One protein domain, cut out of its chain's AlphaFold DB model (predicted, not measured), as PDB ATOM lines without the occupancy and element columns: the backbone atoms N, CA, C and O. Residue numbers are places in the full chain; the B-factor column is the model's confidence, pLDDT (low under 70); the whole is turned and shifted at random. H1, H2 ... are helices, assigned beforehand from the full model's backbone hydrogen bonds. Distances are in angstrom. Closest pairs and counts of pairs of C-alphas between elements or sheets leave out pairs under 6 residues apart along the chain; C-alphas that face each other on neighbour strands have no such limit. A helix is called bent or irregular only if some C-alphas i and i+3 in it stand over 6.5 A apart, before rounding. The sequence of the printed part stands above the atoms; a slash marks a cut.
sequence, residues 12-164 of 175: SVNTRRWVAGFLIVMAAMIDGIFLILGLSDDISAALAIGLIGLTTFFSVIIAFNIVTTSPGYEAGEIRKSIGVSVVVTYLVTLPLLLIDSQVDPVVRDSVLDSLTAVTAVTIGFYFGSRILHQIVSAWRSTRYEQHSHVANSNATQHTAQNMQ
ATOM      1  N   SER A  12     133.013 130.702 193.520       76.75
ATOM      2  CA  SER A  12     133.838 129.614 192.978       76.75
ATOM      3  C   SER A  12     133.362 129.092 191.612       76.75
ATOM      4  O   SER A  12     134.185 128.765 190.756       76.75
ATOM      5  N   VAL A  13     132.045 129.059 191.376       79.69
ATOM      6  CA  VAL A  13     131.452 128.588 190.110       79.69
ATOM      7  C   VAL A  13     131.750 129.563 188.972       79.69
ATOM      8  O   VAL A  13     132.089 129.142 187.864       79.69
ATOM      9  N   ASN A  14     131.677 130.867 189.249       84.56
ATOM     10  CA  ASN A  14     131.968 131.893 188.255       84.56
ATOM     11  C   ASN A  14     133.443 131.844 187.839       84.56
ATOM     12  O   ASN A  14     133.721 131.792 186.644       84.56
ATOM     13  N   THR A  15     134.381 131.756 188.788       88.06
ATOM     14  CA  THR A  15     135.821 131.689 188.484       88.06
ATOM     15  C   THR A  15     136.170 130.516 187.565       88.06
ATOM     16  O   THR A  15     136.922 130.689 186.612       88.06
ATOM     17  N   ARG A  16     135.583 129.332 187.778       84.56
ATOM     18  CA  ARG A  16     135.841 128.150 186.930       84.56
ATOM     19  C   ARG A  16     135.373 128.336 185.490       84.56
ATOM     20  O   ARG A  16     136.092 127.973 184.566       84.56
ATOM     21  N   ARG A  17     134.190 128.927 185.293       88.00
ATOM     22  CA  ARG A  17     133.667 129.236 183.952       88.00
ATOM     23  C   ARG A  17     134.569 130.221 183.215       88.00
ATOM     24  O   ARG A  17     134.841 130.019 182.038       88.00
ATOM     25  N   TRP A  18     135.070 131.233 183.923       91.88
ATOM     26  CA  TRP A  18     136.045 132.176 183.378       91.88
ATOM     27  C   TRP A  18     137.357 131.490 182.987       91.88
ATOM     28  O   TRP A  18     137.848 131.724 181.889       91.88
ATOM     29  N   VAL A  19     137.886 130.597 183.830       91.38
ATOM     30  CA  VAL A  19     139.108 129.831 183.522       91.38
ATOM     31  C   VAL A  19     138.913 128.926 182.303       91.38
ATOM     32  O   VAL A  19     139.759 128.914 181.415       91.38
ATOM     33  N   ALA A  20     137.792 128.206 182.215       90.00
ATOM     34  CA  ALA A  20     137.484 127.373 181.053       90.00
ATOM     35  C   ALA A  20     137.337 128.205 179.769       90.00
ATOM     36  O   ALA A  20     137.889 127.835 178.736       90.00
ATOM     37  N   GLY A  21     136.647 129.349 179.837       89.56
ATOM     38  CA  GLY A  21     136.543 130.280 178.713       89.56
ATOM     39  C   GLY A  21     137.908 130.809 178.270       89.56
ATOM     40  O   GLY A  21     138.215 130.796 177.082       89.56
ATOM     41  N   PHE A  22     138.757 131.198 179.222       93.94
ATOM     42  CA  PHE A  22     140.120 131.652 178.945       93.94
ATOM     43  C   PHE A  22     140.967 130.568 178.263       93.94
ATOM     44  O   PHE A  22     141.662 130.861 177.293       93.94
ATOM     45  N   LEU A  23     140.872 129.313 178.712       91.94
ATOM     46  CA  LEU A  23     141.572 128.187 178.084       91.94
ATOM     47  C   LEU A  23     141.131 127.956 176.636       91.94
ATOM     48  O   LEU A  23     141.981 127.725 175.783       91.94
ATOM     49  N   ILE A  24     139.831 128.060 176.346       90.81
ATOM     50  CA  ILE A  24     139.312 127.932 174.975       90.81
ATOM     51  C   ILE A  24     139.870 129.046 174.081       90.81
ATOM     52  O   ILE A  24     140.288 128.778 172.958       90.81
ATOM     53  N   VAL A  25     139.920 130.285 174.580       93.31
ATOM     54  CA  VAL A  25     140.492 131.414 173.829       93.31
ATOM     55  C   VAL A  25     141.984 131.204 173.570       93.31
ATOM     56  O   VAL A  25     142.438 131.407 172.449       93.31
ATOM     57  N   MET A  26     142.744 130.758 174.574       95.19
ATOM     58  CA  MET A  26     144.170 130.452 174.411       95.19
ATOM     59  C   MET A  26     144.407 129.341 173.383       95.19
ATOM     60  O   MET A  26     145.288 129.476 172.540       95.19
ATOM     61  N   ALA A  27     143.598 128.279 173.411       92.25
ATOM     62  CA  ALA A  27     143.659 127.212 172.419       92.25
ATOM     63  C   ALA A  27     143.396 127.739 171.003       92.25
ATOM     64  O   ALA A  27     144.196 127.504 170.110       92.25
ATOM     65  N   ALA A  28     142.353 128.554 170.820       89.38
ATOM     66  CA  ALA A  28     142.052 129.159 169.525       89.38
ATOM     67  C   ALA A  28     143.188 130.065 169.008       89.38
ATOM     68  O   ALA A  28     143.437 130.117 167.805       89.38
ATOM     69  N   MET A  29     143.900 130.767 169.898       94.25
ATOM     70  CA  MET A  29     145.086 131.539 169.507       94.25
ATOM     71  C   MET A  29     146.234 130.634 169.042       94.25
ATOM     72  O   MET A  29     146.885 130.953 168.051       94.25
ATOM     73  N   ILE A  30     146.467 129.511 169.728       95.06
ATOM     74  CA  ILE A  30     147.467 128.508 169.331       95.06
ATOM     75  C   ILE A  30     147.106 127.905 167.966       95.06
ATOM     76  O   ILE A  30     147.967 127.817 167.091       95.06
ATOM     77  N   ASP A  31     145.834 127.581 167.745       91.81
ATOM     78  CA  ASP A  31     145.335 127.040 166.477       91.81
ATOM     79  C   ASP A  31     145.524 128.040 165.334       91.81
ATOM     80  O   ASP A  31     145.940 127.667 164.239       91.81
ATOM     81  N   GLY A  32     145.305 129.331 165.603       88.94
ATOM     82  CA  GLY A  32     145.599 130.407 164.659       88.94
ATOM     83  C   GLY A  32     147.082 130.485 164.279       88.94
ATOM     84  O   GLY A  32     147.399 130.707 163.113       88.94
ATOM     85  N   ILE A  33     147.995 130.253 165.229       93.12
ATOM     86  CA  ILE A  33     149.439 130.194 164.943       93.12
ATOM     87  C   ILE A  33     149.754 128.986 164.057       93.12
ATOM     88  O   ILE A  33     150.454 129.143 163.060       93.12
ATOM     89  N   PHE A  34     149.218 127.800 164.368       91.38
ATOM     90  CA  PHE A  34     149.416 126.615 163.524       91.38
ATOM     91  C   PHE A  34     148.858 126.795 162.119       91.38
ATOM     92  O   PHE A  34     149.467 126.326 161.164       91.38
ATOM     93  N   LEU A  35     147.742 127.505 161.985       87.50
ATOM     94  CA  LEU A  35     147.157 127.837 160.696       87.50
ATOM     95  C   LEU A  35     148.074 128.761 159.889       87.50
ATOM     96  O   LEU A  35     148.333 128.480 158.727       87.50
ATOM     97  N   ILE A  36     148.624 129.815 160.501       89.44
ATOM     98  CA  ILE A  36     149.577 130.712 159.827       89.44
ATOM     99  C   ILE A  36     150.837 129.948 159.398       89.44
ATOM    100  O   ILE A  36     151.276 130.107 158.265       89.44
ATOM    101  N   LEU A  37     151.387 129.098 160.273       89.19
ATOM    102  CA  LEU A  37     152.577 128.291 159.971       89.19
ATOM    103  C   LEU A  37     152.317 127.205 158.917       89.19
ATOM    104  O   LEU A  37     153.205 126.861 158.146       89.19
ATOM    105  N   GLY A  38     151.103 126.651 158.878       85.00
ATOM    106  CA  GLY A  38     150.695 125.694 157.850       85.00
ATOM    107  C   GLY A  38     150.527 126.332 156.471       85.00
ATOM    108  O   GLY A  38     150.643 125.636 155.470       85.00
ATOM    109  N   LEU A  39     150.279 127.645 156.423       83.75
ATOM    110  CA  LEU A  39     150.192 128.428 155.187       83.75
ATOM    111  C   LEU A  39     151.544 129.007 154.739       83.75
ATOM    112  O   LEU A  39     151.637 129.496 153.617       83.75
ATOM    113  N   SER A  40     152.577 129.006 155.591       86.81
ATOM    114  CA  SER A  40     153.878 129.623 155.288       86.81
ATOM    115  C   SER A  40     154.888 128.681 154.620       86.81
ATOM    116  O   SER A  40     156.069 129.006 154.588       86.81
ATOM    117  N   ASP A  41     154.456 127.522 154.106       83.44
ATOM    118  CA  ASP A  41     155.293 126.420 153.580       83.44
ATOM    119  C   ASP A  41     156.318 125.828 154.580       83.44
ATOM    120  O   ASP A  41     156.937 124.799 154.302       83.44
ATOM    121  N   ASP A  42     156.473 126.417 155.772       85.44
ATOM    122  CA  ASP A  42     157.397 125.963 156.821       85.44
ATOM    123  C   ASP A  42     156.981 124.611 157.420       85.44
ATOM    124  O   ASP A  42     157.814 123.833 157.897       85.44
ATOM    125  N   ILE A  43     155.676 124.335 157.428       87.44
ATOM    126  CA  ILE A  43     155.074 123.122 157.974       87.44
ATOM    127  C   ILE A  43     154.099 122.557 156.944       87.44
ATOM    128  O   ILE A  43     153.334 123.293 156.331       87.44
ATOM    129  N   SER A  44     154.070 121.230 156.779       85.81
ATOM    130  CA  SER A  44     153.073 120.610 155.907       85.81
ATOM    131  C   SER A  44     151.655 120.911 156.407       85.81
ATOM    132  O   SER A  44     151.343 120.711 157.585       85.81
ATOM    133  N   ALA A  45     150.766 121.338 155.504       78.94
ATOM    134  CA  ALA A  45     149.372 121.650 155.832       78.94
ATOM    135  C   ALA A  45     148.683 120.495 156.587       78.94
ATOM    136  O   ALA A  45     147.964 120.710 157.562       78.94
ATOM    137  N   ALA A  46     148.987 119.248 156.209       80.19
ATOM    138  CA  ALA A  46     148.503 118.051 156.894       80.19
ATOM    139  C   ALA A  46     148.909 117.996 158.380       80.19
ATOM    140  O   ALA A  46     148.089 117.638 159.230       80.19
ATOM    141  N   LEU A  47     150.150 118.365 158.714       84.81
ATOM    142  CA  LEU A  47     150.627 118.392 160.096       84.81
ATOM    143  C   LEU A  47     149.990 119.544 160.881       84.81
ATOM    144  O   LEU A  47     149.577 119.335 162.019       84.81
ATOM    145  N   ALA A  48     149.838 120.720 160.266       87.00
ATOM    146  CA  ALA A  48     149.136 121.850 160.874       87.00
ATOM    147  C   ALA A  48     147.676 121.498 161.212       87.00
ATOM    148  O   ALA A  48     147.241 121.688 162.348       87.00
ATOM    149  N   ILE A  49     146.946 120.887 160.274       83.31
ATOM    150  CA  ILE A  49     145.568 120.414 160.483       83.31
ATOM    151  C   ILE A  49     145.504 119.373 161.609       83.31
ATOM    152  O   ILE A  49     144.625 119.441 162.470       83.31
ATOM    153  N   GLY A  50     146.449 118.427 161.635       85.94
ATOM    154  CA  GLY A  50     146.541 117.432 162.702       85.94
ATOM    155  C   GLY A  50     146.751 118.064 164.081       85.94
ATOM    156  O   GLY A  50     146.088 117.678 165.046       85.94
ATOM    157  N   LEU A  51     147.629 119.068 164.171       90.19
ATOM    158  CA  LEU A  51     147.896 119.796 165.411       90.19
ATOM    159  C   LEU A  51     146.690 120.613 165.873       90.19
ATOM    160  O   LEU A  51     146.361 120.532 167.056       90.19
ATOM    161  N   ILE A  52     146.006 121.322 164.969       89.31
ATOM    162  CA  ILE A  52     144.766 122.067 165.264       89.31
ATOM    163  C   ILE A  52     143.694 121.111 165.798       89.31
ATOM    164  O   ILE A  52     143.093 121.348 166.845       89.31
ATOM    165  N   GLY A  53     143.492 119.972 165.132       83.88
ATOM    166  CA  GLY A  53     142.514 118.982 165.577       83.88
ATOM    167  C   GLY A  53     142.808 118.461 166.986       83.88
ATOM    168  O   GLY A  53     141.902 118.370 167.820       83.88
ATOM    169  N   LEU A  54     144.078 118.160 167.272       87.88
ATOM    170  CA  LEU A  54     144.524 117.625 168.558       87.88
ATOM    171  C   LEU A  54     144.410 118.657 169.689       87.88
ATOM    172  O   LEU A  54     143.890 118.355 170.764       87.88
ATOM    173  N   THR A  55     144.861 119.881 169.448       92.50
ATOM    174  CA  THR A  55     144.801 120.977 170.425       92.50
ATOM    175  C   THR A  55     143.370 121.416 170.711       92.50
ATOM    176  O   THR A  55     143.009 121.499 171.891       92.50
ATOM    177  N   THR A  56     142.519 121.580 169.693       86.69
ATOM    178  CA  THR A  56     141.076 121.805 169.880       86.69
ATOM    179  C   THR A  56     140.460 120.677 170.722       86.69
ATOM    180  O   THR A  56     139.765 120.944 171.706       86.69
ATOM    181  N   PHE A  57     140.753 119.410 170.402       83.50
ATOM    182  CA  PHE A  57     140.192 118.252 171.107       83.50
ATOM    183  C   PHE A  57     140.526 118.248 172.606       83.50
ATOM    184  O   PHE A  57     139.625 118.169 173.448       83.50
ATOM    185  N   PHE A  58     141.810 118.371 172.961       87.88
ATOM    186  CA  PHE A  58     142.233 118.371 174.363       87.88
ATOM    187  C   PHE A  58     141.736 119.602 175.118       87.88
ATOM    188  O   PHE A  58     141.306 119.486 176.268       87.88
ATOM    189  N   SER A  59     141.731 120.768 174.472       88.25
ATOM    190  CA  SER A  59     141.278 122.013 175.094       88.25
ATOM    191  C   SER A  59     139.796 121.956 175.454       88.25
ATOM    192  O   SER A  59     139.422 122.326 176.569       88.25
ATOM    193  N   VAL A  60     138.955 121.409 174.568       84.50
ATOM    194  CA  VAL A  60     137.525 121.206 174.848       84.50
ATOM    195  C   VAL A  60     137.325 120.217 175.998       84.50
ATOM    196  O   VAL A  60     136.513 120.488 176.884       84.50
ATOM    197  N   ILE A  61     138.079 119.112 176.049       83.12
ATOM    198  CA  ILE A  61     137.991 118.138 177.154       83.12
ATOM    199  C   ILE A  61     138.358 118.782 178.493       83.12
ATOM    200  O   ILE A  61     137.622 118.630 179.471       83.12
ATOM    201  N   ILE A  62     139.469 119.518 178.546       86.44
ATOM    202  CA  ILE A  62     139.926 120.189 179.769       86.44
ATOM    203  C   ILE A  62     138.905 121.244 180.206       86.44
ATOM    204  O   ILE A  62     138.531 121.285 181.380       86.44
ATOM    205  N   ALA A  63     138.399 122.057 179.276       85.81
ATOM    206  CA  ALA A  63     137.387 123.067 179.569       85.81
ATOM    207  C   ALA A  63     136.097 122.436 180.117       85.81
ATOM    208  O   ALA A  63     135.568 122.895 181.133       85.81
ATOM    209  N   PHE A  64     135.625 121.338 179.516       83.25
ATOM    210  CA  PHE A  64     134.474 120.590 180.027       83.25
ATOM    211  C   PHE A  64     134.729 120.024 181.423       83.25
ATOM    212  O   PHE A  64     133.860 120.130 182.288       83.25
ATOM    213  N   ASN A  65     135.916 119.469 181.668       84.38
ATOM    214  CA  ASN A  65     136.283 118.935 182.975       84.38
ATOM    215  C   ASN A  65     136.293 120.027 184.063       84.38
ATOM    216  O   ASN A  65     135.866 119.788 185.186       84.38
ATOM    217  N   ILE A  66     136.717 121.251 183.730       85.88
ATOM    218  CA  ILE A  66     136.715 122.392 184.663       85.88
ATOM    219  C   ILE A  66     135.291 122.878 184.971       85.88
ATOM    220  O   ILE A  66     134.999 123.276 186.105       85.88
ATOM    221  N   VAL A  67     134.405 122.871 183.971       84.69
ATOM    222  CA  VAL A  67     133.025 123.365 184.104       84.69
ATOM    223  C   VAL A  67     132.122 122.356 184.816       84.69
ATOM    224  O   VAL A  67     131.229 122.756 185.570       84.69
ATOM    225  N   THR A  68     132.338 121.060 184.608       82.12
ATOM    226  CA  THR A  68     131.464 120.010 185.143       82.12
ATOM    227  C   THR A  68     131.668 119.891 186.654       82.12
ATOM    228  O   THR A  68     132.748 119.567 187.137       82.12
ATOM    229  N   THR A  69     130.639 120.248 187.427       63.84
ATOM    230  CA  THR A  69     130.732 120.453 188.887       63.84
ATOM    231  C   THR A  69     130.161 119.291 189.701       63.84
ATOM    232  O   THR A  69     130.013 119.431 190.911       63.84
ATOM    233  N   SER A  70     129.815 118.166 189.069       60.34
ATOM    234  CA  SER A  70     129.198 117.035 189.764       60.34
ATOM    235  C   SER A  70     130.263 116.184 190.476       60.34
ATOM    236  O   SER A  70     131.102 115.574 189.808       60.34
ATOM    237  N   PRO A  71     130.276 116.121 191.824       51.94
ATOM    238  CA  PRO A  71     131.069 115.146 192.561       51.94
ATOM    239  C   PRO A  71     130.397 113.781 192.391       51.94
ATOM    240  O   PRO A  71     129.554 113.364 193.178       51.94
ATOM    241  N   GLY A  72     130.724 113.133 191.284       59.25
ATOM    242  CA  GLY A  72     130.014 111.968 190.784       59.25
ATOM    243  C   GLY A  72     130.063 112.039 189.276       59.25
ATOM    244  O   GLY A  72     129.107 112.472 188.642       59.25
ATOM    245  N   TYR A  73     131.221 111.687 188.721       57.12
ATOM    246  CA  TYR A  73     131.417 111.580 187.284       57.12
ATOM    247  C   TYR A  73     130.531 110.435 186.778       57.12
ATOM    248  O   TYR A  73     130.953 109.281 186.685       57.12
ATOM    249  N   GLU A  74     129.260 110.728 186.512       73.44
ATOM    250  CA  GLU A  74     128.386 109.768 185.865       73.44
ATOM    251  C   GLU A  74     128.969 109.501 184.480       73.44
ATOM    252  O   GLU A  74     129.266 110.425 183.718       73.44
ATOM    253  N   ALA A  75     129.131 108.226 184.122       71.38
ATOM    254  CA  ALA A  75     129.721 107.827 182.844       71.38
ATOM    255  C   ALA A  75     129.024 108.473 181.621       71.38
ATOM    256  O   ALA A  75     129.588 108.497 180.528       71.38
ATOM    257  N   GLY A  76     127.804 109.001 181.786       76.44
ATOM    258  CA  GLY A  76     127.095 109.788 180.779       76.44
ATOM    259  C   GLY A  76     127.713 111.158 180.473       76.44
ATOM    260  O   GLY A  76     127.713 111.555 179.308       76.44
ATOM    261  N   GLU A  77     128.275 111.859 181.460       76.38
ATOM    262  CA  GLU A  77     128.850 113.200 181.262       76.38
ATOM    263  C   GLU A  77     130.164 113.146 180.469       76.38
ATOM    264  O   GLU A  77     130.350 113.936 179.544       76.38
ATOM    265  N   ILE A  78     131.017 112.144 180.731       77.56
ATOM    266  CA  ILE A  78     132.255 111.896 179.962       77.56
ATOM    267  C   ILE A  78     131.934 111.584 178.499       77.56
ATOM    268  O   ILE A  78     132.554 112.116 177.584       77.56
ATOM    269  N   ARG A  79     130.930 110.734 178.246       80.56
ATOM    270  CA  ARG A  79     130.526 110.407 176.869       80.56
ATOM    271  C   ARG A  79     130.032 111.639 176.116       80.56
ATOM    272  O   ARG A  79     130.296 111.774 174.925       80.56
ATOM    273  N   LYS A  80     129.328 112.539 176.808       82.06
ATOM    274  CA  LYS A  80     128.850 113.793 176.225       82.06
ATOM    275  C   LYS A  80     130.005 114.731 175.881       82.06
ATOM    276  O   LYS A  80     129.985 115.293 174.792       82.06
ATOM    277  N   SER A  81     131.001 114.891 176.755       81.75
ATOM    278  CA  SER A  81     132.143 115.771 176.471       81.75
ATOM    279  C   SER A  81     132.984 115.262 175.299       81.75
ATOM    280  O   SER A  81     133.336 116.061 174.437       81.75
ATOM    281  N   ILE A  82     133.210 113.945 175.203       83.94
ATOM    282  CA  ILE A  82     133.893 113.320 174.056       83.94
ATOM    283  C   ILE A  82     133.088 113.516 172.765       83.94
ATOM    284  O   ILE A  82     133.639 113.899 171.738       83.94
ATOM    285  N   GLY A  83     131.772 113.285 172.804       85.56
ATOM    286  CA  GLY A  83     130.922 113.489 171.630       85.56
ATOM    287  C   GLY A  83     130.948 114.937 171.140       85.56
ATOM    288  O   GLY A  83     131.086 115.185 169.946       85.56
ATOM    289  N   VAL A  84     130.871 115.895 172.068       85.00
ATOM    290  CA  VAL A  84     130.944 117.322 171.742       85.00
ATOM    291  C   VAL A  84     132.323 117.700 171.200       85.00
ATOM    292  O   VAL A  84     132.375 118.416 170.206       85.00
ATOM    293  N   SER A  85     133.425 117.217 171.786       85.19
ATOM    294  CA  SER A  85     134.769 117.564 171.304       85.19
ATOM    295  C   SER A  85     135.017 117.056 169.886       85.19
ATOM    296  O   SER A  85     135.466 117.832 169.050       85.19
ATOM    297  N   VAL A  86     134.645 115.809 169.577       87.00
ATOM    298  CA  VAL A  86     134.800 115.242 168.225       87.00
ATOM    299  C   VAL A  86     133.983 116.025 167.195       87.00
ATOM    300  O   VAL A  86     134.502 116.361 166.133       87.00
ATOM    301  N   VAL A  87     132.729 116.370 167.510       88.88
ATOM    302  CA  VAL A  87     131.871 117.150 166.602       88.88
ATOM    303  C   VAL A  87     132.417 118.562 166.389       88.88
ATOM    304  O   VAL A  87     132.423 119.047 165.261       88.88
ATOM    305  N   VAL A  88     132.896 119.226 167.445       86.94
ATOM    306  CA  VAL A  88     133.500 120.562 167.330       86.94
ATOM    307  C   VAL A  88     134.761 120.508 166.471       86.94
ATOM    308  O   VAL A  88     134.881 121.301 165.544       86.94
ATOM    309  N   THR A  89     135.653 119.546 166.713       84.94
ATOM    310  CA  THR A  89     136.851 119.349 165.887       84.94
ATOM    311  C   THR A  89     136.483 119.111 164.422       84.94
ATOM    312  O   THR A  89     137.061 119.743 163.545       84.94
ATOM    313  N   TYR A  90     135.480 118.274 164.138       88.06
ATOM    314  CA  TYR A  90     135.000 118.049 162.772       88.06
ATOM    315  C   TYR A  90     134.538 119.351 162.100       88.06
ATOM    316  O   TYR A  90     134.951 119.651 160.982       88.06
ATOM    317  N   LEU A  91     133.729 120.155 162.796       88.00
ATOM    318  CA  LEU A  91     133.203 121.416 162.266       88.00
ATOM    319  C   LEU A  91     134.271 122.500 162.080       88.00
ATOM    320  O   LEU A  91     134.094 123.355 161.219       88.00
ATOM    321  N   VAL A  92     135.352 122.479 162.862       84.12
ATOM    322  CA  VAL A  92     136.486 123.404 162.705       84.12
ATOM    323  C   VAL A  92     137.373 122.981 161.534       84.12
ATOM    324  O   VAL A  92     137.753 123.814 160.715       84.12
ATOM    325  N   THR A  93     137.666 121.686 161.411       82.50
ATOM    326  CA  THR A  93     138.554 121.163 160.364       82.50
ATOM    327  C   THR A  93     137.908 121.165 158.977       82.50
ATOM    328  O   THR A  93     138.592 121.344 157.972       82.50
ATOM    329  N   LEU A  94     136.588 120.995 158.894       87.56
ATOM    330  CA  LEU A  94     135.864 120.942 157.624       87.56
ATOM    331  C   LEU A  94     136.024 122.210 156.755       87.56
ATOM    332  O   LEU A  94     136.442 122.068 155.608       87.56
ATOM    333  N   PRO A  95     135.758 123.443 157.232       85.12
ATOM    334  CA  PRO A  95     135.964 124.645 156.425       85.12
ATOM    335  C   PRO A  95     137.438 124.858 156.063       85.12
ATOM    336  O   PRO A  95     137.713 125.328 154.965       85.12
ATOM    337  N   LEU A  96     138.378 124.467 156.932       79.81
ATOM    338  CA  LEU A  96     139.814 124.535 156.638       79.81
ATOM    339  C   LEU A  96     140.178 123.699 155.409       79.81
ATOM    340  O   LEU A  96     140.808 124.201 154.484       79.81
ATOM    341  N   LEU A  97     139.705 122.454 155.368       84.06
ATOM    342  CA  LEU A  97     139.945 121.541 154.250       84.06
ATOM    343  C   LEU A  97     139.204 121.936 152.966       84.06
ATOM    344  O   LEU A  97     139.635 121.565 151.878       84.06
ATOM    345  N   LEU A  98     138.075 122.642 153.076       85.50
ATOM    346  CA  LEU A  98     137.277 123.058 151.918       85.50
ATOM    347  C   LEU A  98     137.758 124.365 151.281       85.50
ATOM    348  O   LEU A  98     137.563 124.551 150.082       85.50
ATOM    349  N   ILE A  99     138.327 125.278 152.070       82.56
ATOM    350  CA  ILE A  99     138.767 126.597 151.593       82.56
ATOM    351  C   ILE A  99     140.177 126.528 150.999       82.56
ATOM    352  O   ILE A  99     140.470 127.254 150.050       82.56
ATOM    353  N   ASP A 100     141.044 125.666 151.530       72.00
ATOM    354  CA  ASP A 100     142.434 125.599 151.097       72.00
ATOM    355  C   ASP A 100     142.608 124.741 149.831       72.00
ATOM    356  O   ASP A 100     142.581 123.508 149.860       72.00
ATOM    357  N   SER A 101     142.801 125.411 148.692       72.56
ATOM    358  CA  SER A 101     143.095 124.766 147.410       72.56
ATOM    359  C   SER A 101     144.509 124.185 147.322       72.56
ATOM    360  O   SER A 101     144.816 123.533 146.326       72.56
ATOM    361  N   GLN A 102     145.382 124.457 148.300       77.75
ATOM    362  CA  GLN A 102     146.764 123.969 148.311       77.75
ATOM    363  C   GLN A 102     146.918 122.594 148.966       77.75
ATOM    364  O   GLN A 102     147.953 121.948 148.795       77.75
ATOM    365  N   VAL A 103     145.894 122.100 149.667       78.75
ATOM    366  CA  VAL A 103     145.912 120.734 150.195       78.75
ATOM    367  C   VAL A 103     145.759 119.748 149.039       78.75
ATOM    368  O   VAL A 103     144.801 119.828 148.268       78.75
ATOM    369  N   ASP A 104     146.686 118.791 148.945       85.31
ATOM    370  CA  ASP A 104     146.604 117.691 147.983       85.31
ATOM    371  C   ASP A 104     145.213 117.031 148.074       85.31
ATOM    372  O   ASP A 104     144.814 116.602 149.166       85.31
ATOM    373  N   PRO A 105     144.454 116.943 146.965       88.62
ATOM    374  CA  PRO A 105     143.104 116.392 146.971       88.62
ATOM    375  C   PRO A 105     143.050 114.964 147.527       88.62
ATOM    376  O   PRO A 105     142.093 114.626 148.217       88.62
ATOM    377  N   VAL A 106     144.086 114.147 147.313       89.94
ATOM    378  CA  VAL A 106     144.156 112.780 147.848       89.94
ATOM    379  C   VAL A 106     144.248 112.799 149.374       89.94
ATOM    380  O   VAL A 106     143.554 112.043 150.056       89.94
ATOM    381  N   VAL A 107     145.081 113.688 149.923       85.50
ATOM    382  CA  VAL A 107     145.237 113.851 151.374       85.50
ATOM    383  C   VAL A 107     143.961 114.425 151.978       85.50
ATOM    384  O   VAL A 107     143.468 113.900 152.974       85.50
ATOM    385  N   ARG A 108     143.394 115.464 151.358       87.50
ATOM    386  CA  ARG A 108     142.145 116.092 151.793       87.50
ATOM    387  C   ARG A 108     141.019 115.069 151.889       87.50
ATOM    388  O   ARG A 108     140.379 114.969 152.932       87.50
ATOM    389  N   ASP A 109     140.800 114.302 150.827       90.50
ATOM    390  CA  ASP A 109     139.697 113.348 150.755       90.50
ATOM    391  C   ASP A 109     139.902 112.200 151.764       90.50
ATOM    392  O   ASP A 109     138.961 111.814 152.456       90.50
ATOM    393  N   SER A 110     141.143 111.730 151.954       89.38
ATOM    394  CA  SER A 110     141.478 110.720 152.971       89.38
ATOM    395  C   SER A 110     141.257 111.213 154.409       89.38
ATOM    396  O   SER A 110     140.728 110.476 155.251       89.38
ATOM    397  N   VAL A 111     141.623 112.465 154.702       87.19
ATOM    398  CA  VAL A 111     141.399 113.088 156.015       87.19
ATOM    399  C   VAL A 111     139.908 113.300 156.261       87.19
ATOM    400  O   VAL A 111     139.427 112.986 157.352       87.19
ATOM    401  N   LEU A 112     139.162 113.785 155.264       90.75
ATOM    402  CA  LEU A 112     137.714 113.968 155.362       90.75
ATOM    403  C   LEU A 112     136.991 112.643 155.600       90.75
ATOM    404  O   LEU A 112     136.118 112.591 156.466       90.75
ATOM    405  N   ASP A 113     137.363 111.579 154.889       93.12
ATOM    406  CA  ASP A 113     136.761 110.257 155.067       93.12
ATOM    407  C   ASP A 113     137.050 109.700 156.470       93.12
ATOM    408  O   ASP A 113     136.136 109.323 157.206       93.12
ATOM    409  N   SER A 114     138.308 109.786 156.918       89.50
ATOM    410  CA  SER A 114     138.722 109.352 158.261       89.50
ATOM    411  C   SER A 114     138.008 110.129 159.373       89.50
ATOM    412  O   SER A 114     137.482 109.537 160.318       89.50
ATOM    413  N   LEU A 115     137.952 111.461 159.269       86.81
ATOM    414  CA  LEU A 115     137.267 112.312 160.245       86.81
ATOM    415  C   LEU A 115     135.757 112.074 160.249       86.81
ATOM    416  O   LEU A 115     135.144 112.040 161.319       86.81
ATOM    417  N   THR A 116     135.159 111.879 159.074       92.44
ATOM    418  CA  THR A 116     133.735 111.556 158.946       92.44
ATOM    419  C   THR A 116     133.438 110.206 159.588       92.44
ATOM    420  O   THR A 116     132.493 110.109 160.372       92.44
ATOM    421  N   ALA A 117     134.275 109.191 159.360       93.69
ATOM    422  CA  ALA A 117     134.139 107.875 159.977       93.69
ATOM    423  C   ALA A 117     134.247 107.941 161.509       93.69
ATOM    424  O   ALA A 117     133.369 107.433 162.210       93.69
ATOM    425  N   VAL A 118     135.266 108.619 162.049       88.56
ATOM    426  CA  VAL A 118     135.435 108.800 163.504       88.56
ATOM    427  C   VAL A 118     134.244 109.543 164.109       88.56
ATOM    428  O   VAL A 118     133.726 109.144 165.158       88.56
ATOM    429  N   THR A 119     133.761 110.588 163.438       91.06
ATOM    430  CA  THR A 119     132.602 111.368 163.889       91.06
ATOM    431  C   THR A 119     131.333 110.519 163.876       91.06
ATOM    432  O   THR A 119     130.609 110.481 164.871       91.06
ATOM    433  N   ALA A 120     131.091 109.767 162.800       92.94
ATOM    434  CA  ALA A 120     129.949 108.869 162.672       92.94
ATOM    435  C   ALA A 120     129.952 107.774 163.749       92.94
ATOM    436  O   ALA A 120     128.931 107.558 164.406       92.94
ATOM    437  N   VAL A 121     131.101 107.133 163.997       92.62
ATOM    438  CA  VAL A 121     131.267 106.140 165.074       92.62
ATOM    439  C   VAL A 121     131.005 106.772 166.439       92.62
ATOM    440  O   VAL A 121     130.279 106.200 167.251       92.62
ATOM    441  N   THR A 122     131.537 107.968 166.691       88.69
ATOM    442  CA  THR A 122     131.343 108.677 167.964       88.69
ATOM    443  C   THR A 122     129.871 109.016 168.203       88.69
ATOM    444  O   THR A 122     129.342 108.751 169.284       88.69
ATOM    445  N   ILE A 123     129.181 109.545 167.189       89.50
ATOM    446  CA  ILE A 123     127.743 109.846 167.237       89.50
ATOM    447  C   ILE A 123     126.933 108.560 167.443       89.50
ATOM    448  O   ILE A 123     126.053 108.509 168.306       89.50
ATOM    449  N   GLY A 124     127.255 107.502 166.694       90.62
ATOM    450  CA  GLY A 124     126.621 106.192 166.814       90.62
ATOM    451  C   GLY A 124     126.774 105.605 168.215       90.62
ATOM    452  O   GLY A 124     125.796 105.152 168.804       90.62
ATOM    453  N   PHE A 125     127.969 105.684 168.801       88.00
ATOM    454  CA  PHE A 125     128.221 105.249 170.171       88.00
ATOM    455  C   PHE A 125     127.478 106.113 171.199       88.00
ATOM    456  O   PHE A 125     126.884 105.587 172.146       88.00
ATOM    457  N   TYR A 126     127.454 107.432 170.998       85.06
ATOM    458  CA  TYR A 126     126.744 108.367 171.867       85.06
ATOM    459  C   TYR A 126     125.251 108.027 171.949       85.06
ATOM    460  O   TYR A 126     124.738 107.756 173.039       85.06
ATOM    461  N   PHE A 127     124.561 107.955 170.807       86.38
ATOM    462  CA  PHE A 127     123.134 107.630 170.777       86.38
ATOM    463  C   PHE A 127     122.862 106.157 171.104       86.38
ATOM    464  O   PHE A 127     121.930 105.856 171.855       86.38
ATOM    465  N   GLY A 128     123.707 105.242 170.627       87.44
ATOM    466  CA  GLY A 128     123.584 103.803 170.860       87.44
ATOM    467  C   GLY A 128     123.682 103.430 172.338       87.44
ATOM    468  O   GLY A 128     122.871 102.647 172.833       87.44
ATOM    469  N   SER A 129     124.598 104.053 173.086       82.31
ATOM    470  CA  SER A 129     124.733 103.818 174.532       82.31
ATOM    471  C   SER A 129     123.461 104.175 175.310       82.31
ATOM    472  O   SER A 129     123.120 103.508 176.289       82.31
ATOM    473  N   ARG A 130     122.718 105.192 174.853       82.25
ATOM    474  CA  ARG A 130     121.471 105.628 175.488       82.25
ATOM    475  C   ARG A 130     120.351 104.609 175.284       82.25
ATOM    476  O   ARG A 130     119.636 104.301 176.235       82.25
ATOM    477  N   ILE A 131     120.244 104.066 174.073       86.62
ATOM    478  CA  ILE A 131     119.276 103.016 173.731       86.62
ATOM    479  C   ILE A 131     119.581 101.748 174.537       86.62
ATOM    480  O   ILE A 131     118.692 101.202 175.186       86.62
ATOM    481  N   LEU A 132     120.850 101.327 174.579       85.94
ATOM    482  CA  LEU A 132     121.270 100.166 175.366       85.94
ATOM    483  C   LEU A 132     120.947 100.333 176.852       85.94
ATOM    484  O   LEU A 132     120.446  99.399 177.471       85.94
ATOM    485  N   HIS A 133     121.174 101.519 177.422       84.75
ATOM    486  CA  HIS A 133     120.839 101.775 178.821       84.75
ATOM    487  C   HIS A 133     119.336 101.638 179.086       84.75
ATOM    488  O   HIS A 133     118.950 101.011 180.070       84.75
ATOM    489  N   GLN A 134     118.490 102.171 178.198       87.25
ATOM    490  CA  GLN A 134     117.034 102.052 178.311       87.25
ATOM    491  C   GLN A 134     116.581 100.591 178.242       87.25
ATOM    492  O   GLN A 134     115.821 100.147 179.105       87.25
ATOM    493  N   ILE A 135     117.111  99.825 177.285       91.81
ATOM    494  CA  ILE A 135     116.818  98.393 177.146       91.81
ATOM    495  C   ILE A 135     117.245  97.650 178.414       91.81
ATOM    496  O   ILE A 135     116.441  96.942 179.012       91.81
ATOM    497  N   VAL A 136     118.478  97.848 178.882       92.62
ATOM    498  CA  VAL A 136     118.986  97.176 180.086       92.62
ATOM    499  C   VAL A 136     118.158  97.542 181.320       92.62
ATOM    500  O   VAL A 136     117.864  96.662 182.130       92.62
ATOM    501  N   SER A 137     117.748  98.806 181.471       90.38
ATOM    502  CA  SER A 137     116.892  99.218 182.589       90.38
ATOM    503  C   SER A 137     115.502  98.586 182.530       90.38
ATOM    504  O   SER A 137     115.037  98.091 183.554       90.38
ATOM    505  N   ALA A 138     114.889  98.513 181.343       91.69
ATOM    506  CA  ALA A 138     113.580  97.889 181.148       91.69
ATOM    507  C   ALA A 138     113.621  96.382 181.445       91.69
ATOM    508  O   ALA A 138     112.756  95.846 182.130       91.69
ATOM    509  N   TRP A 139     114.681  95.696 181.011       92.31
ATOM    510  CA  TRP A 139     114.877  94.277 181.313       92.31
ATOM    511  C   TRP A 139     115.073  94.006 182.809       92.31
ATOM    512  O   TRP A 139     114.636  92.969 183.313       92.31
ATOM    513  N   ARG A 140     115.730  94.916 183.541       91.31
ATOM    514  CA  ARG A 140     115.889  94.781 184.995       91.31
ATOM    515  C   ARG A 140     114.571  95.001 185.732       91.31
ATOM    516  O   ARG A 140     114.273  94.205 186.618       91.31
ATOM    517  N   SER A 141     113.782  96.019 185.374       91.69
ATOM    518  CA  SER A 141     112.503  96.293 186.051       91.69
ATOM    519  C   SER A 141     111.536  95.113 185.957       91.69
ATOM    520  O   SER A 141     110.979  94.717 186.977       91.69
ATOM    521  N   THR A 142     111.437  94.460 184.793       90.94
ATOM    522  CA  THR A 142     110.579  93.271 184.625       90.94
ATOM    523  C   THR A 142     110.989  92.117 185.546       90.94
ATOM    524  O   THR A 142     110.138  91.433 186.110       90.94
ATOM    525  N   ARG A 143     112.297  91.902 185.758       86.69
ATOM    526  CA  ARG A 143     112.774  90.848 186.671       86.69
ATOM    527  C   ARG A 143     112.465  91.160 188.134       86.69
ATOM    528  O   ARG A 143     112.151  90.242 188.889       86.69
ATOM    529  N   TYR A 144     112.545  92.427 188.541       86.88
ATOM    530  CA  TYR A 144     112.213  92.821 189.912       86.88
ATOM    531  C   TYR A 144     110.729  92.621 190.221       86.88
ATOM    532  O   TYR A 144     110.403  92.070 191.273       86.88
ATOM    533  N   GLU A 145     109.841  92.980 189.292       84.94
ATOM    534  CA  GLU A 145     108.405  92.731 189.443       84.94
ATOM    535  C   GLU A 145     108.127  91.234 189.611       84.94
ATOM    536  O   GLU A 145     107.479  90.826 190.578       84.94
ATOM    537  N   GLN A 146     108.715  90.391 188.759       86.75
ATOM    538  CA  GLN A 146     108.521  88.943 188.820       86.75
ATOM    539  C   GLN A 146     108.987  88.337 190.156       86.75
ATOM    540  O   GLN A 146     108.270  87.530 190.749       86.75
ATOM    541  N   HIS A 147     110.144  88.752 190.682       84.31
ATOM    542  CA  HIS A 147     110.610  88.290 191.992       84.31
ATOM    543  C   HIS A 147     109.733  88.785 193.145       84.31
ATOM    544  O   HIS A 147     109.506  88.034 194.093       84.31
ATOM    545  N   SER A 148     109.209  90.011 193.065       85.88
ATOM    546  CA  SER A 148     108.318  90.545 194.099       85.88
ATOM    547  C   SER A 148     106.981  89.797 194.153       85.88
ATOM    548  O   SER A 148     106.500  89.487 195.243       85.88
ATOM    549  N   HIS A 149     106.429  89.403 192.999       85.06
ATOM    550  CA  HIS A 149     105.213  88.593 192.936       85.06
ATOM    551  C   HIS A 149     105.416  87.191 193.518       85.06
ATOM    552  O   HIS A 149     104.574  86.739 194.290       85.06
ATOM    553  N   VAL A 150     106.544  86.536 193.219       86.62
ATOM    554  CA  VAL A 150     106.865  85.207 193.771       86.62
ATOM    555  C   VAL A 150     107.124  85.272 195.282       86.62
ATOM    556  O   VAL A 150     106.665  84.415 196.037       86.62
ATOM    557  N   ALA A 151     107.826  86.304 195.756       86.06
ATOM    558  CA  ALA A 151     108.053  86.494 197.186       86.06
ATOM    559  C   ALA A 151     106.731  86.709 197.944       86.06
ATOM    560  O   ALA A 151     106.508  86.101 198.993       86.06
ATOM    561  N   ASN A 152     105.827  87.521 197.387       88.50
ATOM    562  CA  ASN A 152     104.543  87.822 198.013       88.50
ATOM    563  C   ASN A 152     103.570  86.626 197.969       88.50
ATOM    564  O   ASN A 152     102.856  86.368 198.942       88.50
ATOM    565  N   SER A 153     103.573  85.837 196.883       87.69
ATOM    566  CA  SER A 153     102.778  84.604 196.812       87.69
ATOM    567  C   SER A 153     103.224  83.578 197.853       87.69
ATOM    568  O   SER A 153     102.378  82.973 198.510       87.69
ATOM    569  N   ASN A 154     104.535  83.428 198.066       89.19
ATOM    570  CA  ASN A 154     105.071  82.491 199.056       89.19
ATOM    571  C   ASN A 154     104.745  82.936 200.487       89.19
ATOM    572  O   ASN A 154     104.309  82.122 201.299       89.19
ATOM    573  N   ALA A 155     104.887  84.232 200.790       88.50
ATOM    574  CA  ALA A 155     104.504  84.778 202.092       88.50
ATOM    575  C   ALA A 155     103.019  84.513 202.399       88.50
ATOM    576  O   ALA A 155     102.690  84.021 203.476       88.50
ATOM    577  N   THR A 156     102.138  84.736 201.419       87.19
ATOM    578  CA  THR A 156     100.691  84.496 201.558       87.19
ATOM    579  C   THR A 156     100.372  83.013 201.789       87.19
ATOM    580  O   THR A 156      99.529  82.686 202.627       87.19
ATOM    581  N   GLN A 157     101.060  82.099 201.094       86.62
ATOM    582  CA  GLN A 157     100.895  80.655 201.295       86.62
ATOM    583  C   GLN A 157     101.332  80.211 202.696       86.62
ATOM    584  O   GLN A 157     100.609  79.450 203.337       86.62
ATOM    585  N   HIS A 158     102.458  80.719 203.205       84.12
ATOM    586  CA  HIS A 158     102.907  80.416 204.565       84.12
ATOM    587  C   HIS A 158     101.934  80.941 205.628       84.12
ATOM    588  O   HIS A 158     101.625  80.226 206.581       84.12
ATOM    589  N   THR A 159     101.388  82.150 205.457       88.88
ATOM    590  CA  THR A 159     100.366  82.676 206.375       88.88
ATOM    591  C   THR A 159      99.090  81.829 206.339       88.88
ATOM    592  O   THR A 159      98.532  81.514 207.389       88.88
ATOM    593  N   ALA A 160      98.645  81.400 205.153       86.25
ATOM    594  CA  ALA A 160      97.478  80.529 205.010       86.25
ATOM    595  C   ALA A 160      97.690  79.136 205.637       86.25
ATOM    596  O   ALA A 160      96.774  78.613 206.271       86.25
ATOM    597  N   GLN A 161      98.887  78.552 205.506       84.88
ATOM    598  CA  GLN A 161      99.232  77.274 206.140       84.88
ATOM    599  C   GLN A 161      99.267  77.372 207.669       84.88
ATOM    600  O   GLN A 161      98.691  76.518 208.342       84.88
ATOM    601  N   ASN A 162      99.859  78.433 208.230       86.25
ATOM    602  CA  ASN A 162      99.869  78.634 209.683       86.25
ATOM    603  C   ASN A 162      98.445  78.777 210.248       86.25
ATOM    604  O   ASN A 162      98.121  78.153 211.257       86.25
ATOM    605  N   MET A 163      97.555  79.486 209.543       80.62
ATOM    606  CA  MET A 163      96.142  79.589 209.931       80.62
ATOM    607  C   MET A 163      95.382  78.250 209.872       80.62
ATOM    608  O   MET A 163      94.361  78.093 210.543       80.62
ATOM    609  N   GLN A 164      95.836  77.271 209.079       81.31
ATOM    610  CA  GLN A 164      95.254  75.923 209.081       81.31
ATOM    611  C   GLN A 164      95.723  75.085 210.276       81.31
ATOM    612  O   GLN A 164      94.944  74.274 210.772       81.31
TER     613      GLN A 164
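Overview. This is residues 12 to 164 of the 175 residues of an uncharacterized protein of Chloroflexi bacterium (UniProt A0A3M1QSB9). Four helices are laid side by side in one row, H1, H2, H3, H4, each folding back along the one before; the last, H4, is far longer than the others, and its residues 131 to 164 stick out beyond the row as a long straight arm. Without that arm the body is a slab of 119 residues spanning 47 by 34 by 16 A. The printed part has 153 residues with four named helices, in the order H1, H2, H3, H4, and no named strand: the class is all helix. The whole is extended, with a radius of gyration of the C-alphas of 25.8 A, and spans 96 by 44 by 17 A, the arm making much of the length.

Along the chain. The longest helix is H4, residues 105 to 164, 88.2 A from first to last C-alpha; it begins at C-alpha 105 (143.104, 116.392, 146.971) and ends at C-alpha 164 (95.254, 75.923, 209.081). H3, residues 75 to 99, is 37.6 A long; it is neither bent nor irregular, but only just: C-alphas 92 and 95 are 6.4 A apart. H2, residues 45 to 67, is 32.7 A long. H1, residues 12 to 39, is 41.2 A long and begins at C-alpha 12 (133.838, 129.614, 192.978).

Arrangement. H4 touches H3 with residues 108 to 126 alone, the closest C-alphas being those of Gly 83 and Thr 122, 6.1 A apart. These two helices form a hairpin, at a shallow tilt of 18 degrees, opposite ways. H3 and H2 touch and form a second hairpin, at a shallow tilt of 31 degrees, opposite ways; their closest C-alphas, of Phe 57 and Ser 85, are 5.5 A apart. H2 and H1 touch and form a third hairpin, opposite ways, their lines at a shallow tilt of 0 degrees; their closest C-alphas, of Ala 20 and Ala 63, are 4.6 A apart. H2 and H4 are close but not clearly touching, with the C-alphas of Ala 46 and Val 107 closest at 7.7 A. H1 is apart from H3 and from H4. In H1 and H2 every O i to N i+4 pair is within hydrogen-bond range; in H3 19 of 21 are, and in H4 54 of 56.

Size, cuts and confidence. The two C-alphas farthest apart, those of Asp 41 and Gln 164, are 96.1 A from each other. Residues 131 to 164, which belong to H4, stand free. The printed part has no cut. The links from H1 to H2 and from H3 to H4 are tight, with 5 residues each; the link from H2 to H3 is short, with 7. The mean pLDDT of the printed part is 85.6, and residues 69 to 73, in the link from H2 to H3, are under 70.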